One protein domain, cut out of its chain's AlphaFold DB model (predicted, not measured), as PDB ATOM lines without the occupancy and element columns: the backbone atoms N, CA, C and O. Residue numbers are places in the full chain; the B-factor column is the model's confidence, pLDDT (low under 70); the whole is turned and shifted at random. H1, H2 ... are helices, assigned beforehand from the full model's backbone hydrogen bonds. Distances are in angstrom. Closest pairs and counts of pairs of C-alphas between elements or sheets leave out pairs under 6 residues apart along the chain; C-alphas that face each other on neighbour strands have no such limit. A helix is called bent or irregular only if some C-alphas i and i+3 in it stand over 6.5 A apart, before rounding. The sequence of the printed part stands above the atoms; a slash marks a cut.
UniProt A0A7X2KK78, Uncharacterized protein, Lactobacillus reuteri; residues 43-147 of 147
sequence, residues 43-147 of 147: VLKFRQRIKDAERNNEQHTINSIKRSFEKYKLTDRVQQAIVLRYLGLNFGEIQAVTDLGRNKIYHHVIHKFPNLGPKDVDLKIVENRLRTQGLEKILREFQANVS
ATOM      1  N   VAL A  43      19.058  10.643 -12.389       90.50
ATOM      2  CA  VAL A  43      18.317  10.705 -11.115       90.50
ATOM      3  C   VAL A  43      18.985   9.847 -10.038       90.50
ATOM      4  O   VAL A  43      19.153  10.302  -8.903       90.50
ATOM      5  N   LEU A  44      19.427   8.631 -10.370       91.50
ATOM      6  CA  LEU A  44      20.135   7.760  -9.428       91.50
ATOM      7  C   LEU A  44      21.465   8.379  -8.977       91.50
ATOM      8  O   LEU A  44      21.752   8.417  -7.778       91.50
ATOM      9  N   LYS A  45      22.238   8.956  -9.906       92.50
ATOM     10  CA  LYS A  45      23.455   9.708  -9.563       92.50
ATOM     11  C   LYS A  45      23.152  10.895  -8.650       92.50
ATOM     12  O   LYS A  45      23.920  11.160  -7.732       92.50
ATOM     13  N   PHE A  46      22.057  11.619  -8.883       92.50
ATOM     14  CA  PHE A  46      21.643  12.716  -8.009       92.50
ATOM     15  C   PHE A  46      21.325  12.245  -6.590       92.50
ATOM     16  O   PHE A  46      21.844  12.819  -5.634       92.50
ATOM     17  N   ARG A  47      20.545  11.169  -6.447       91.25
ATOM     18  CA  ARG A  47      20.257  10.571  -5.134       91.25
ATOM     19  C   ARG A  47      21.538  10.142  -4.422       91.25
ATOM     20  O   ARG A  47      21.667  10.379  -3.225       91.25
ATOM     21  N   GLN A  48      22.499   9.570  -5.150       91.56
ATOM     22  CA  GLN A  48      23.805   9.232  -4.585       91.56
ATOM     23  C   GLN A  48      24.560  10.481  -4.110       91.56
ATOM     24  O   GLN A  48      25.028  10.504  -2.978       91.56
ATOM     25  N   ARG A  49      24.598  11.553  -4.915       91.06
ATOM     26  CA  ARG A  49      25.224  12.828  -4.516       91.06
ATOM     27  C   ARG A  49      24.593  13.427  -3.258       91.06
ATOM     28  O   ARG A  49      25.324  13.984  -2.445       91.06
ATOM     29  N   ILE A  50      23.270  13.323  -3.089       90.81
ATOM     30  CA  ILE A  50      22.595  13.749  -1.852       90.81
ATOM     31  C   ILE A  50      23.091  12.920  -0.670       90.81
ATOM     32  O   ILE A  50      23.575  13.502   0.295       90.81
ATOM     33  N   LYS A  51      23.047  11.585  -0.770       89.81
ATOM     34  CA  LYS A  51      23.511  10.691   0.305       89.81
ATOM     35  C   LYS A  51      24.967  10.955   0.684       89.81
ATOM     36  O   LYS A  51      25.306  10.997   1.864       89.81
ATOM     37  N   ASP A  52      25.830  11.170  -0.306       89.81
ATOM     38  CA  ASP A  52      27.239  11.487  -0.076       89.81
ATOM     39  C   ASP A  52      27.402  12.857   0.597       89.81
ATOM     40  O   ASP A  52      28.205  13.006   1.517       89.81
ATOM     41  N   ALA A  53      26.630  13.865   0.177       88.12
ATOM     42  CA  ALA A  53      26.644  15.189   0.793       88.12
ATOM     43  C   ALA A  53      26.135  15.159   2.242       88.12
ATOM     44  O   ALA A  53      26.735  15.798   3.105       88.12
ATOM     45  N   GLU A  54      25.072  14.405   2.525       89.25
ATOM     46  CA  GLU A  54      24.548  14.181   3.875       89.25
ATOM     47  C   GLU A  54      25.594  13.508   4.763       89.25
ATOM     48  O   GLU A  54      25.934  14.048   5.816       89.25
ATOM     49  N   ARG A  55      26.198  12.411   4.291       88.62
ATOM     50  CA  ARG A  55      27.270  11.709   5.009       88.62
ATOM     51  C   ARG A  55      28.477  12.609   5.273       88.62
ATOM     52  O   ARG A  55      29.031  12.596   6.370       88.62
ATOM     53  N   ASN A  56      28.894  13.398   4.284       90.44
ATOM     54  CA  ASN A  56      30.007  14.332   4.443       90.44
ATOM     55  C   ASN A  56      29.671  15.434   5.452       90.44
ATOM     56  O   ASN A  56      30.515  15.777   6.277       90.44
ATOM     57  N   ASN A  57      28.447  15.967   5.425       90.31
ATOM     58  CA  ASN A  57      27.991  16.954   6.400       90.31
ATOM     59  C   ASN A  57      27.976  16.372   7.816       90.31
ATOM     60  O   ASN A  57      28.504  17.008   8.722       90.31
ATOM     61  N   GLU A  58      27.441  15.167   8.006       92.12
ATOM     62  CA  GLU A  58      27.455  14.483   9.302       92.12
ATOM     63  C   GLU A  58      28.892  14.282   9.802       92.12
ATOM     64  O   GLU A  58      29.217  14.652  10.930       92.12
ATOM     65  N   GLN A  59      29.796  13.806   8.941       94.31
ATOM     66  CA  GLN A  59      31.205  13.640   9.293       94.31
ATOM     67  C   GLN A  59      31.882  14.973   9.644       94.31
ATOM     68  O   GLN A  59      32.707  15.028  10.562       94.31
ATOM     69  N   HIS A  60      31.545  16.059   8.942       94.75
ATOM     70  CA  HIS A  60      32.013  17.400   9.285       94.75
ATOM     71  C   HIS A  60      31.525  17.828  10.671       94.75
ATOM     72  O   HIS A  60      32.344  18.291  11.469       94.75
ATOM     73  N   THR A  61      30.247  17.611  10.984       95.88
ATOM     74  CA  THR A  61      29.660  17.888  12.302       95.88
ATOM     75  C   THR A  61      30.355  17.073  13.397       95.88
ATOM     76  O   THR A  61      30.803  17.636  14.395       95.88
ATOM     77  N   ILE A  62      30.550  15.764  13.191       96.69
ATOM     78  CA  ILE A  62      31.284  14.887  14.121       96.69
ATOM     79  C   ILE A  62      32.696  15.426  14.369       96.69
ATOM     80  O   ILE A  62      33.125  15.560  15.516       96.69
ATOM     81  N   ASN A  63      33.423  15.777  13.306       96.25
ATOM     82  CA  ASN A  63      34.788  16.291  13.415       96.25
ATOM     83  C   ASN A  63      34.842  17.646  14.135       96.25
ATOM     84  O   ASN A  63      35.781  17.913  14.881       96.25
ATOM     85  N   SER A  64      33.837  18.497  13.939       95.88
ATOM     86  CA  SER A  64      33.690  19.779  14.635       95.88
ATOM     87  C   SER A  64      33.473  19.591  16.144       95.88
ATOM     88  O   SER A  64      34.125  20.245  16.967       95.88
ATOM     89  N   ILE A  65      32.642  18.618  16.528       96.94
ATOM     90  CA  ILE A  65      32.441  18.228  17.930       96.94
ATOM     91  C   ILE A  65      33.735  17.653  18.527       96.94
ATOM     92  O   ILE A  65      34.163  18.107  19.591       96.94
ATOM     93  N   LYS A  66      34.413  16.726  17.831       96.00
ATOM     94  CA  LYS A  66      35.711  16.165  18.262       96.00
ATOM     95  C   LYS A  66      36.745  17.273  18.518       96.00
ATOM     96  O   LYS A  66      37.340  17.320  19.594       96.00
ATOM     97  N   ARG A  67      36.874  18.235  17.595       95.00
ATOM     98  CA  ARG A  67      37.753  19.414  17.752       95.00
ATOM     99  C   ARG A  67      37.390  20.275  18.956       95.00
ATOM    100  O   ARG A  67      38.273  20.854  19.585       95.00
ATOM    101  N   SER A  68      36.102  20.372  19.290       94.75
ATOM    102  CA  SER A  68      35.672  21.075  20.499       94.75
ATOM    103  C   SER A  68      36.223  20.376  21.743       94.75
ATOM    104  O   SER A  68      36.821  21.035  22.585       94.75
ATOM    105  N   PHE A  69      36.134  19.049  21.845       95.44
ATOM    106  CA  PHE A  69      36.725  18.320  22.974       95.44
ATOM    107  C   PHE A  69      38.244  18.479  23.071       95.44
ATOM    108  O   PHE A  69      38.759  18.732  24.161       95.44
ATOM    109  N   GLU A  70      38.950  18.410  21.942       93.69
ATOM    110  CA  GLU A  70      40.401  18.626  21.884       93.69
ATOM    111  C   GLU A  70      40.794  20.026  22.370       93.69
ATOM    112  O   GLU A  70      41.678  20.161  23.219       93.69
ATOM    113  N   LYS A  71      40.091  21.067  21.903       93.25
ATOM    114  CA  LYS A  71      40.333  22.466  22.294       93.25
ATOM    115  C   LYS A  71      40.277  22.665  23.811       93.25
ATOM    116  O   LYS A  71      41.070  23.426  24.358       93.25
ATOM    117  N   TYR A  72      39.355  21.979  24.478       90.69
ATOM    118  CA  TYR A  72      39.144  22.076  25.923       90.69
ATOM    119  C   TYR A  72      39.814  20.938  26.713       90.69
ATOM    120  O   TYR A  72      39.548  20.783  27.903       90.69
ATOM    121  N   LYS A  73      40.696  20.155  26.074       93.19
ATOM    122  CA  LYS A  73      41.461  19.053  26.687       93.19
ATOM    123  C   LYS A  73      40.593  17.974  27.353       93.19
ATOM    124  O   LYS A  73      41.056  17.282  28.258       93.19
ATOM    125  N   LEU A  74      39.358  17.783  26.888       93.00
ATOM    126  CA  LEU A  74      38.505  16.685  27.340       93.00
ATOM    127  C   LEU A  74      38.862  15.422  26.548       93.00
ATOM    128  O   LEU A  74      38.226  15.119  25.544       93.00
ATOM    129  N   THR A  75      39.916  14.713  26.952       92.50
ATOM    130  CA  THR A  75      40.462  13.571  26.193       92.50
ATOM    131  C   THR A  75      39.837  12.224  26.551       92.50
ATOM    132  O   THR A  75      39.930  11.280  25.767       92.50
ATOM    133  N   ASP A  76      39.215  12.104  27.727       95.25
ATOM    134  CA  ASP A  76      38.582  10.856  28.147       95.25
ATOM    135  C   ASP A  76      37.276  10.618  27.379       95.25
ATOM    136  O   ASP A  76      36.318  11.386  27.465       95.25
ATOM    137  N   ARG A  77      37.229   9.516  26.626       95.62
ATOM    138  CA  ARG A  77      36.091   9.186  25.756       95.62
ATOM    139  C   ARG A  77      34.806   8.915  26.537       95.62
ATOM    140  O   ARG A  77      33.723   9.172  26.019       95.62
ATOM    141  N   VAL A  78      34.897   8.390  27.763       94.94
ATOM    142  CA  VAL A  78      33.710   8.136  28.594       94.94
ATOM    143  C   VAL A  78      33.134   9.459  29.091       94.94
ATOM    144  O   VAL A  78      31.925   9.658  29.008       94.94
ATOM    145  N   GLN A  79      33.977  10.399  29.517       93.62
ATOM    146  CA  GLN A  79      33.553  11.752  29.874       93.62
ATOM    147  C   GLN A  79      32.948  12.489  28.677       93.62
ATOM    148  O   GLN A  79      31.880  13.082  28.814       93.62
ATOM    149  N   GLN A  80      33.559  12.394  27.489       95.81
ATOM    150  CA  GLN A  80      32.960  12.912  26.253       95.81
ATOM    151  C   GLN A  80      31.559  12.321  26.036       95.81
ATOM    152  O   GLN A  80      30.610  13.064  25.807       95.81
ATOM    153  N   ALA A  81      31.399  11.002  26.173       95.75
ATOM    154  CA  ALA A  81      30.113  10.335  25.985       95.75
ATOM    155  C   ALA A  81      29.044  10.780  26.999       95.75
ATOM    156  O   ALA A  81      27.883  10.941  26.627       95.75
ATOM    157  N   ILE A  82      29.427  11.030  28.256       94.06
ATOM    158  CA  ILE A  82      28.530  11.583  29.283       94.06
ATOM    159  C   ILE A  82      28.083  12.997  28.902       94.06
ATOM    160  O   ILE A  82      26.891  13.293  28.966       94.06
ATOM    161  N   VAL A  83      29.005  13.856  28.456       94.44
ATOM    162  CA  VAL A  83      28.671  15.214  27.998       94.44
ATOM    163  C   VAL A  83      27.723  15.167  26.802       94.44
ATOM    164  O   VAL A  83      26.712  15.863  26.793       94.44
ATOM    165  N   LEU A  84      28.002  14.326  25.807       95.12
ATOM    166  CA  LEU A  84      27.134  14.176  24.638       95.12
ATOM    167  C   LEU A  84      25.743  13.660  25.018       95.12
ATOM    168  O   LEU A  84      24.748  14.135  24.473       95.12
ATOM    169  N   ARG A  85      25.660  12.745  25.991       93.81
ATOM    170  CA  ARG A  85      24.380  12.295  26.544       93.81
ATOM    171  C   ARG A  85      23.638  13.423  27.250       93.81
ATOM    172  O   ARG A  85      22.451  13.587  27.011       93.81
ATOM    173  N   TYR A  86      24.326  14.227  28.057       93.81
ATOM    174  CA  TYR A  86      23.745  15.415  28.689       93.81
ATOM    175  C   TYR A  86      23.224  16.437  27.674       93.81
ATOM    176  O   TYR A  86      22.210  17.091  27.914       93.81
ATOM    177  N   LEU A  87      23.880  16.550  26.521       93.62
ATOM    178  CA  LEU A  87      23.432  17.392  25.412       93.62
ATOM    179  C   LEU A  87      22.289  16.765  24.596       93.62
ATOM    180  O   LEU A  87      21.662  17.465  23.804       93.62
ATOM    181  N   GLY A  88      21.991  15.491  24.842       92.88
ATOM    182  CA  GLY A  88      20.829  14.773  24.340       92.88
ATOM    183  C   GLY A  88      21.042  13.938  23.091       92.88
ATOM    184  O   GLY A  88      20.059  13.496  22.498       92.88
ATOM    185  N   LEU A  89      22.299  13.686  22.712       93.81
ATOM    186  CA  LEU A  89      22.593  12.782  21.604       93.81
ATOM    187  C   LEU A  89      22.114  11.362  21.902       93.81
ATOM    188  O   LEU A  89      22.149  10.873  23.045       93.81
ATOM    189  N   ASN A  90      21.697  10.682  20.839       91.00
ATOM    190  CA  ASN A  90      21.328   9.284  20.920       91.00
ATOM    191  C   ASN A  90      22.576   8.385  20.963       91.00
ATOM    192  O   ASN A  90      23.723   8.802  20.795       91.00
ATOM    193  N   PHE A  91      22.342   7.101  21.209       91.00
ATOM    194  CA  PHE A  91      23.404   6.116  21.361       91.00
ATOM    195  C   PHE A  91      24.319   5.997  20.128       91.00
ATOM    196  O   PHE A  91      25.535   5.881  20.279       91.00
ATOM    197  N   GLY A  92      23.742   6.008  18.922       91.88
ATOM    198  CA  GLY A  92      24.491   5.866  17.673       91.88
ATOM    199  C   GLY A  92      25.397   7.065  17.415       91.88
ATOM    200  O   GLY A  92      26.561   6.895  17.065       91.88
ATOM    201  N   GLU A  93      24.899   8.268  17.684       94.00
ATOM    202  CA  GLU A  93      25.662   9.510  17.542       94.00
ATOM    203  C   GLU A  93      26.793   9.600  18.574       94.00
ATOM    204  O   GLU A  93      27.928   9.927  18.227       94.00
ATOM    205  N   ILE A  94      26.530   9.234  19.836       95.06
ATOM    206  CA  ILE A  94      27.574   9.147  20.869       95.06
ATOM    207  C   ILE A  94      28.664   8.165  20.435       95.06
ATOM    208  O   ILE A  94      29.855   8.458  20.578       95.06
ATOM    209  N   GLN A  95      28.275   7.011  19.889       95.50
ATOM    210  CA  GLN A  95      29.214   6.027  19.362       95.50
ATOM    211  C   GLN A  95      30.051   6.604  18.213       95.50
ATOM    212  O   GLN A  95      31.271   6.453  18.235       95.50
ATOM    213  N   ALA A  96      29.428   7.296  17.258       94.69
ATOM    214  CA  ALA A  96      30.111   7.893  16.109       94.69
ATOM    215  C   ALA A  96      31.099   9.008  16.506       94.69
ATOM    216  O   ALA A  96      32.164   9.159  15.903       94.69
ATOM    217  N   VAL A  97      30.781   9.780  17.550       96.25
ATOM    218  CA  VAL A  97      31.651  10.860  18.036       96.25
ATOM    219  C   VAL A  97      32.766  10.349  18.949       96.25
ATOM    220  O   VAL A  97      33.861  10.894  18.916       96.25
ATOM    221  N   THR A  98      32.531   9.333  19.778       96.00
ATOM    222  CA  THR A  98      33.516   8.914  20.801       96.00
ATOM    223  C   THR A  98      34.323   7.680  20.420       96.00
ATOM    224  O   THR A  98      35.287   7.339  21.108       96.00
ATOM    225  N   ASP A  99      33.932   6.980  19.352       94.62
ATOM    226  CA  ASP A  99      34.504   5.695  18.942       94.62
ATOM    227  C   ASP A  99      34.482   4.651  20.085       94.62
ATOM    228  O   ASP A  99      35.321   3.747  20.160       94.62
ATOM    229  N   LEU A 100      33.547   4.789  21.036       95.19
ATOM    230  CA  LEU A 100      33.363   3.839  22.129       95.19
ATOM    231  C   LEU A 100      32.534   2.639  21.678       95.19
ATOM    232  O   LEU A 100      31.505   2.764  21.021       95.19
ATOM    233  N   GLY A 101      32.947   1.451  22.116       94.12
ATOM    234  CA  GLY A 101      32.158   0.242  21.924       94.12
ATOM    235  C   GLY A 101      30.808   0.320  22.640       94.12
ATOM    236  O   GLY A 101      30.695   0.894  23.728       94.12
ATOM    237  N   ARG A 102      29.798  -0.334  22.058       92.38
ATOM    238  CA  ARG A 102      28.413  -0.325  22.548       92.38
ATOM    239  C   ARG A 102      28.277  -0.607  24.046       92.38
ATOM    240  O   ARG A 102      27.609   0.142  24.755       92.38
ATOM    241  N   ASN A 103      28.963  -1.641  24.535       93.38
ATOM    242  CA  ASN A 103      28.911  -2.039  25.944       93.38
ATOM    243  C   ASN A 103      29.437  -0.939  26.874       93.38
ATOM    244  O   ASN A 103      28.868  -0.715  27.938       93.38
ATOM    245  N   LYS A 104      30.487  -0.212  26.465       93.50
ATOM    246  CA  LYS A 104      31.033   0.884  27.274       93.50
ATOM    247  C   LYS A 104      30.032   2.030  27.387       93.50
ATOM    248  O   LYS A 104      29.803   2.521  28.485       93.50
ATOM    249  N   ILE A 105      29.396   2.410  26.279       93.06
ATOM    250  CA  ILE A 105      28.366   3.461  26.283       93.06
ATOM    251  C   ILE A 105      27.181   3.031  27.151       93.06
ATOM    252  O   ILE A 105      26.731   3.791  28.005       93.06
ATOM    253  N   TYR A 106      26.707   1.794  27.000       92.00
ATOM    254  CA  TYR A 106      25.593   1.297  27.799       92.00
ATOM    255  C   TYR A 106      25.909   1.317  29.302       92.00
ATOM    256  O   TYR A 106      25.197   1.965  30.066       92.00
ATOM    257  N   HIS A 107      27.000   0.678  29.732       92.19
ATOM    258  CA  HIS A 107      27.307   0.527  31.157       92.19
ATOM    259  C   HIS A 107      27.777   1.811  31.838       92.19
ATOM    260  O   HIS A 107      27.519   1.988  33.027       92.19
ATOM    261  N   HIS A 108      28.479   2.699  31.130       90.88
ATOM    262  CA  HIS A 108      29.042   3.904  31.744       90.88
ATOM    263  C   HIS A 108      28.193   5.156  31.542       90.88
ATOM    264  O   HIS A 108      28.367   6.108  32.298       90.88
ATOM    265  N   VAL A 109      27.284   5.158  30.565       90.00
ATOM    266  CA  VAL A 109      26.497   6.342  30.205       90.00
ATOM    267  C   VAL A 109      25.008   6.067  30.358       90.00
ATOM    268  O   VAL A 109      24.377   6.632  31.241       90.00
ATOM    269  N   ILE A 110      24.441   5.166  29.553       86.88
ATOM    270  CA  ILE A 110      22.980   4.991  29.481       86.88
ATOM    271  C   ILE A 110      22.411   4.375  30.760       86.88
ATOM    272  O   ILE A 110      21.428   4.871  31.298       86.88
ATOM    273  N   HIS A 111      23.034   3.311  31.265       88.00
ATOM    274  CA  HIS A 111      22.556   2.622  32.457       88.00
ATOM    275  C   HIS A 111      22.783   3.443  33.730       88.00
ATOM    276  O   HIS A 111      21.911   3.485  34.593       88.00
ATOM    277  N   LYS A 112      23.935   4.120  33.837       86.19
ATOM    278  CA  LYS A 112      24.256   4.972  34.992       86.19
ATOM    279  C   LYS A 112      23.460   6.273  35.012       86.19
ATOM    280  O   LYS A 112      23.158   6.772  36.090       86.19
ATOM    281  N   PHE A 113      23.121   6.807  33.842       83.25
ATOM    282  CA  PHE A 113      22.473   8.105  33.698       83.25
ATOM    283  C   PHE A 113      21.267   8.030  32.735       83.25
ATOM    284  O   PHE A 113      21.267   8.664  31.673       83.25
ATOM    285  N   PRO A 114      20.211   7.263  33.076       79.00
ATOM    286  CA  PRO A 114      19.111   6.965  32.152       79.00
ATOM    287  C   PRO A 114      18.316   8.209  31.728       79.00
ATOM    288  O   PRO A 114      17.884   8.308  30.575       79.00
ATOM    289  N   ASN A 115      18.192   9.182  32.634       84.25
ATOM    290  CA  ASN A 115      17.418  10.414  32.455       84.25
ATOM    291  C   ASN A 115      18.299  11.655  32.232       84.25
ATOM    292  O   ASN A 115      17.858  12.776  32.465       84.25
ATOM    293  N   LEU A 116      19.558  11.464  31.834       84.94
ATOM    294  CA  LEU A 116      20.483  12.572  31.630       84.94
ATOM    295  C   LEU A 116      20.221  13.276  30.302       84.94
ATOM    296  O   LEU A 116      20.351  12.659  29.247       84.94
ATOM    297  N   GLY A 117      19.930  14.574  30.395       83.44
ATOM    298  CA  GLY A 117      19.716  15.447  29.247       83.44
ATOM    299  C   GLY A 117      18.379  15.229  28.524       83.44
ATOM    300  O   GLY A 117      17.610  14.323  28.860       83.44
ATOM    301  N   PRO A 118      18.080  16.074  27.521       86.50
ATOM    302  CA  PRO A 118      17.001  15.819  26.571       86.50
ATOM    303  C   PRO A 118      17.256  14.526  25.776       86.50
ATOM    304  O   PRO A 118      18.355  13.980  25.793       86.50
ATOM    305  N   LYS A 119      16.240  14.009  25.083       86.50
ATOM    306  CA  LYS A 119      16.377  12.815  24.235       86.50
ATOM    307  C   LYS A 119      16.334  13.212  22.764       86.50
ATOM    308  O   LYS A 119      15.571  14.104  22.406       86.50
ATOM    309  N   ASP A 120      17.140  12.524  21.960       87.00
ATOM    310  CA  ASP A 120      17.122  12.573  20.496       87.00
ATOM    311  C   ASP A 120      17.334  13.985  19.918       87.00
ATOM    312  O   ASP A 120      16.663  14.413  18.981       87.00
ATOM    313  N   VAL A 121      18.281  14.726  20.502       92.75
ATOM    314  CA  VAL A 121      18.709  16.029  19.976       92.75
ATOM    315  C   VAL A 121      19.623  15.820  18.776       92.75
ATOM    316  O   VAL A 121      20.605  15.094  18.869       92.75
ATOM    317  N   ASP A 122      19.333  16.516  17.677       91.69
ATOM    318  CA  ASP A 122      20.119  16.449  16.444       91.69
ATOM    319  C   ASP A 122      21.588  16.869  16.649       91.69
ATOM    320  O   ASP A 122      21.895  17.887  17.288       91.69
ATOM    321  N   LEU A 123      22.504  16.109  16.043       93.50
ATOM    322  CA  LEU A 123      23.949  16.334  16.091       93.50
ATOM    323  C   LEU A 123      24.363  17.784  15.771       93.50
ATOM    324  O   LEU A 123      25.261  18.335  16.412       93.50
ATOM    325  N   LYS A 124      23.703  18.435  14.811       94.00
ATOM    326  CA  LYS A 124      23.997  19.811  14.389       94.00
ATOM    327  C   LYS A 124      23.559  20.842  15.423       94.00
ATOM    328  O   LYS A 124      24.205  21.883  15.572       94.00
ATOM    329  N   ILE A 125      22.491  20.562  16.173       94.69
ATOM    330  CA  ILE A 125      22.082  21.394  17.314       94.69
ATOM    331  C   ILE A 125      23.161  21.328  18.398       94.69
ATOM    332  O   ILE A 125      23.569  22.368  18.925       94.69
ATOM    333  N   VAL A 126      23.670  20.128  18.688       95.25
ATOM    334  CA  VAL A 126      24.753  19.922  19.661       95.25
ATOM    335  C   VAL A 126      26.050  20.601  19.221       95.25
ATOM    336  O   VAL A 126      26.654  21.320  20.020       95.25
ATOM    337  N   GLU A 127      26.447  20.463  17.954       96.12
ATOM    338  CA  GLU A 127      27.592  21.184  17.383       96.12
ATOM    339  C   GLU A 127      27.437  22.700  17.557       96.12
ATOM    340  O   GLU A 127      28.339  23.376  18.062       96.12
ATOM    341  N   ASN A 128      26.280  23.254  17.183       94.56
ATOM    342  CA  ASN A 128      26.050  24.687  17.286       94.56
ATOM    343  C   ASN A 128      26.082  25.164  18.742       94.56
ATOM    344  O   ASN A 128      26.644  26.225  19.025       94.56
ATOM    345  N   ARG A 129      25.542  24.383  19.686       94.06
ATOM    346  CA  ARG A 129      25.615  24.697  21.119       94.06
ATOM    347  C   ARG A 129      27.060  24.695  21.621       94.06
ATOM    348  O   ARG A 129      27.462  25.658  22.268       94.06
ATOM    349  N   LEU A 130      27.862  23.689  21.270       93.75
ATOM    350  CA  LEU A 130      29.287  23.634  21.623       93.75
ATOM    351  C   LEU A 130      30.068  24.823  21.053       93.75
ATOM    352  O   LEU A 130      30.879  25.422  21.757       93.75
ATOM    353  N   ARG A 131      29.788  25.210  19.806       90.88
ATOM    354  CA  ARG A 131      30.431  26.351  19.145       90.88
ATOM    355  C   ARG A 131      30.048  27.697  19.766       90.88
ATOM    356  O   ARG A 131      30.896  28.578  19.860       90.88
ATOM    357  N   THR A 132      28.783  27.871  20.144       92.12
ATOM    358  CA  THR A 132      28.247  29.157  20.627       92.12
ATOM    359  C   THR A 132      28.451  29.366  22.123       92.12
ATOM    360  O   THR A 132      28.807  30.462  22.542       92.12
ATOM    361  N   GLN A 133      28.231  28.332  22.932       92.19
ATOM    362  CA  GLN A 133      28.320  28.415  24.391       92.19
ATOM    363  C   GLN A 133      29.707  28.027  24.911       92.19
ATOM    364  O   GLN A 133      30.109  28.491  25.978       92.19
ATOM    365  N   GLY A 134      30.443  27.204  24.160       90.94
ATOM    366  CA  GLY A 134      31.708  26.625  24.595       90.94
ATOM    367  C   GLY A 134      31.513  25.447  25.550       90.94
ATOM    368  O   GLY A 134      30.553  25.384  26.323       90.94
ATOM    369  N   LEU A 135      32.459  24.504  25.519       91.69
ATOM    370  CA  LEU A 135      32.399  23.311  26.366       91.69
ATOM    371  C   LEU A 135      32.482  23.659  27.856       91.69
ATOM    372  O   LEU A 135      31.789  23.048  28.658       91.69
ATOM    373  N   GLU A 136      33.281  24.658  28.234       91.31
ATOM    374  CA  GLU A 136      33.424  25.087  29.633       91.31
ATOM    375  C   GLU A 136      32.090  25.460  30.276       91.31
ATOM    376  O   GLU A 136      31.803  25.038  31.396       91.31
ATOM    377  N   LYS A 137      31.257  26.228  29.564       92.44
ATOM    378  CA  LYS A 137      29.939  26.618  30.063       92.44
ATOM    379  C   LYS A 137      29.038  25.395  30.230       92.44
ATOM    380  O   LYS A 137      28.435  25.236  31.286       92.44
ATOM    381  N   ILE A 138      29.017  24.504  29.237       91.62
ATOM    382  CA  ILE A 138      28.250  23.251  29.291       91.62
ATOM    383  C   ILE A 138      28.690  22.379  30.474       91.62
ATOM    384  O   ILE A 138      27.846  21.819  31.167       91.62
ATOM    385  N   LEU A 139      29.993  22.270  30.738       90.50
ATOM    386  CA  LEU A 139      30.507  21.481  31.861       90.50
ATOM    387  C   LEU A 139      30.101  22.071  33.216       90.50
ATOM    388  O   LEU A 139      29.759  21.315  34.123       90.50
ATOM    389  N   ARG A 140      30.081  23.403  33.348       91.38
ATOM    390  CA  ARG A 140      29.566  24.070  34.557       91.38
ATOM    391  C   ARG A 140      28.071  23.821  34.746       91.38
ATOM    392  O   ARG A 140      27.647  23.512  35.854       91.38
ATOM    393  N   GLU A 141      27.282  23.910  33.673       89.94
ATOM    394  CA  GLU A 141      25.849  23.580  33.700       89.94
ATOM    395  C   GLU A 141      25.626  22.120  34.108       89.94
ATOM    396  O   GLU A 141      24.770  21.833  34.941       89.94
ATOM    397  N   PHE A 142      26.418  21.191  33.571       87.44
ATOM    398  CA  PHE A 142      26.360  19.782  33.948       87.44
ATOM    399  C   PHE A 142      26.648  19.581  35.441       87.44
ATOM    400  O   PHE A 142      25.857  18.949  36.132       87.44
ATOM    401  N   GLN A 143      27.731  20.164  35.964       85.94
ATOM    402  CA  GLN A 143      28.082  20.056  37.385       85.94
ATOM    403  C   GLN A 143      26.976  20.593  38.302       85.94
ATOM    404  O   GLN A 143      26.672  19.968  39.316       85.94
ATOM    405  N   ALA A 144      26.338  21.704  37.925       85.94
ATOM    406  CA  ALA A 144      25.245  22.296  38.693       85.94
ATOM    407  C   ALA A 144      23.959  21.448  38.700       85.94
ATOM    408  O   ALA A 144      23.184  21.544  39.642       85.94
ATOM    409  N   ASN A 145      23.720  20.636  37.664       78.81
ATOM    410  CA  ASN A 145      22.493  19.841  37.516       78.81
ATOM    411  C   ASN A 145      22.616  18.392  38.016       78.81
ATOM    412  O   ASN A 145      21.622  17.668  38.033       78.81
ATOM    413  N   VAL A 146      23.831  17.939  38.331       72.38
ATOM    414  CA  VAL A 146      24.119  16.560  38.770       72.38
ATOM    415  C   VAL A 146      24.603  16.514  40.231       72.38
ATOM    416  O   VAL A 146      24.811  15.428  40.768       72.38
ATOM    417  N   SER A 147      24.750  17.682  40.870       53.75
ATOM    418  CA  SER A 147      24.951  17.832  42.322       53.75
ATOM    419  C   SER A 147      23.610  17.860  43.048       53.75
ATOM    420  O   SER A 147      23.548  17.307  44.165       53.75
TER     421      SER A 147
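Overview. This is residues 43 to 147 of the 147 residues of an uncharacterized protein of Lactobacillus reuteri (UniProt A0A7X2KK78). A long helix, H1, sticks out as an arm with its residues 43 to 56, and its other end packs on a compact body of short helices crossed over one another. In the body H2, H3 and H4 form a group in mutual contact, H5 packs on the inner end of H1, and H6 turns a corner from H5 towards H2. The printed part has 105 residues with six named helices, H1 to H6 in order along the chain, and no named strand; its class is all helix. It is compact, with a radius of gyration of the C-alphas of 14.7 A, yet elongated by the arm, spanning 54 by 30 by 23 A.

Along the chain. H1, residues 43 to 71, begins at C-alpha 43 (18.317, 10.705, -11.115) and is 41.7 A long. H2 is residues 77 to 86, 14.1 A, and H3 residues 91 to 98, 10.5 A. H4, residues 102 to 110, is 10.3 A long; it is neither bent nor irregular, but only just: C-alphas 107 and 110 are 6.4 A apart. H5, residues 123 to 133, measures 15.3 A. H6, residues 135 to 146, measures 16.4 A and ends at C-alpha 146 (24.119, 16.560, 38.770).

Arrangement. H2 and H3 are the hub, touching three other helices each. They form a helical hairpin, opposite ways at a steep tilt of 45 degrees, the closest C-alphas being those of Arg 77 and Thr 98, 5.6 A apart. H4 touches H2 at 52 degrees, a steep tilt, with C-alphas Ile 82 and Val 109 closest at 5.7 A. H4 also touches H3, about perpendicular at 79 degrees, with C-alphas Gln 95 and Arg 102 closest at 7.2 A. H1 touches H3 with residues 62 to 66 alone, the C-alphas of Ile 62 and Val 97 closest at 5.6 A. With residues 58 to 68 alone H1 touches H5, the same way at a tilt of 35.4 degrees, only just steep; C-alphas Ile 65 and Glu 127 are closest at 5.7 A. H6 and H2 only just touch, with 3 pairs of C-alphas within 8 A, the closest those of Tyr 86 and Phe 142 at 7.3 A. H4 is apart from H1, H5 and H6. In H1 to H6 every O i to N i+4 pair is within hydrogen-bond range.

Size, cuts and confidence. The C-alphas of Val 43 and Ser 147, the two farthest apart, are 54.3 A apart. Without residues 43 to 56, which stand free, the body spans 28 by 28 by 23 A. The printed part has no cut. The link from H4 to H5, residues 111 to 122, is long; the other links are tight. The mean pLDDT of the printed part is 91.4, and residue 147, the chain's last, is under 70.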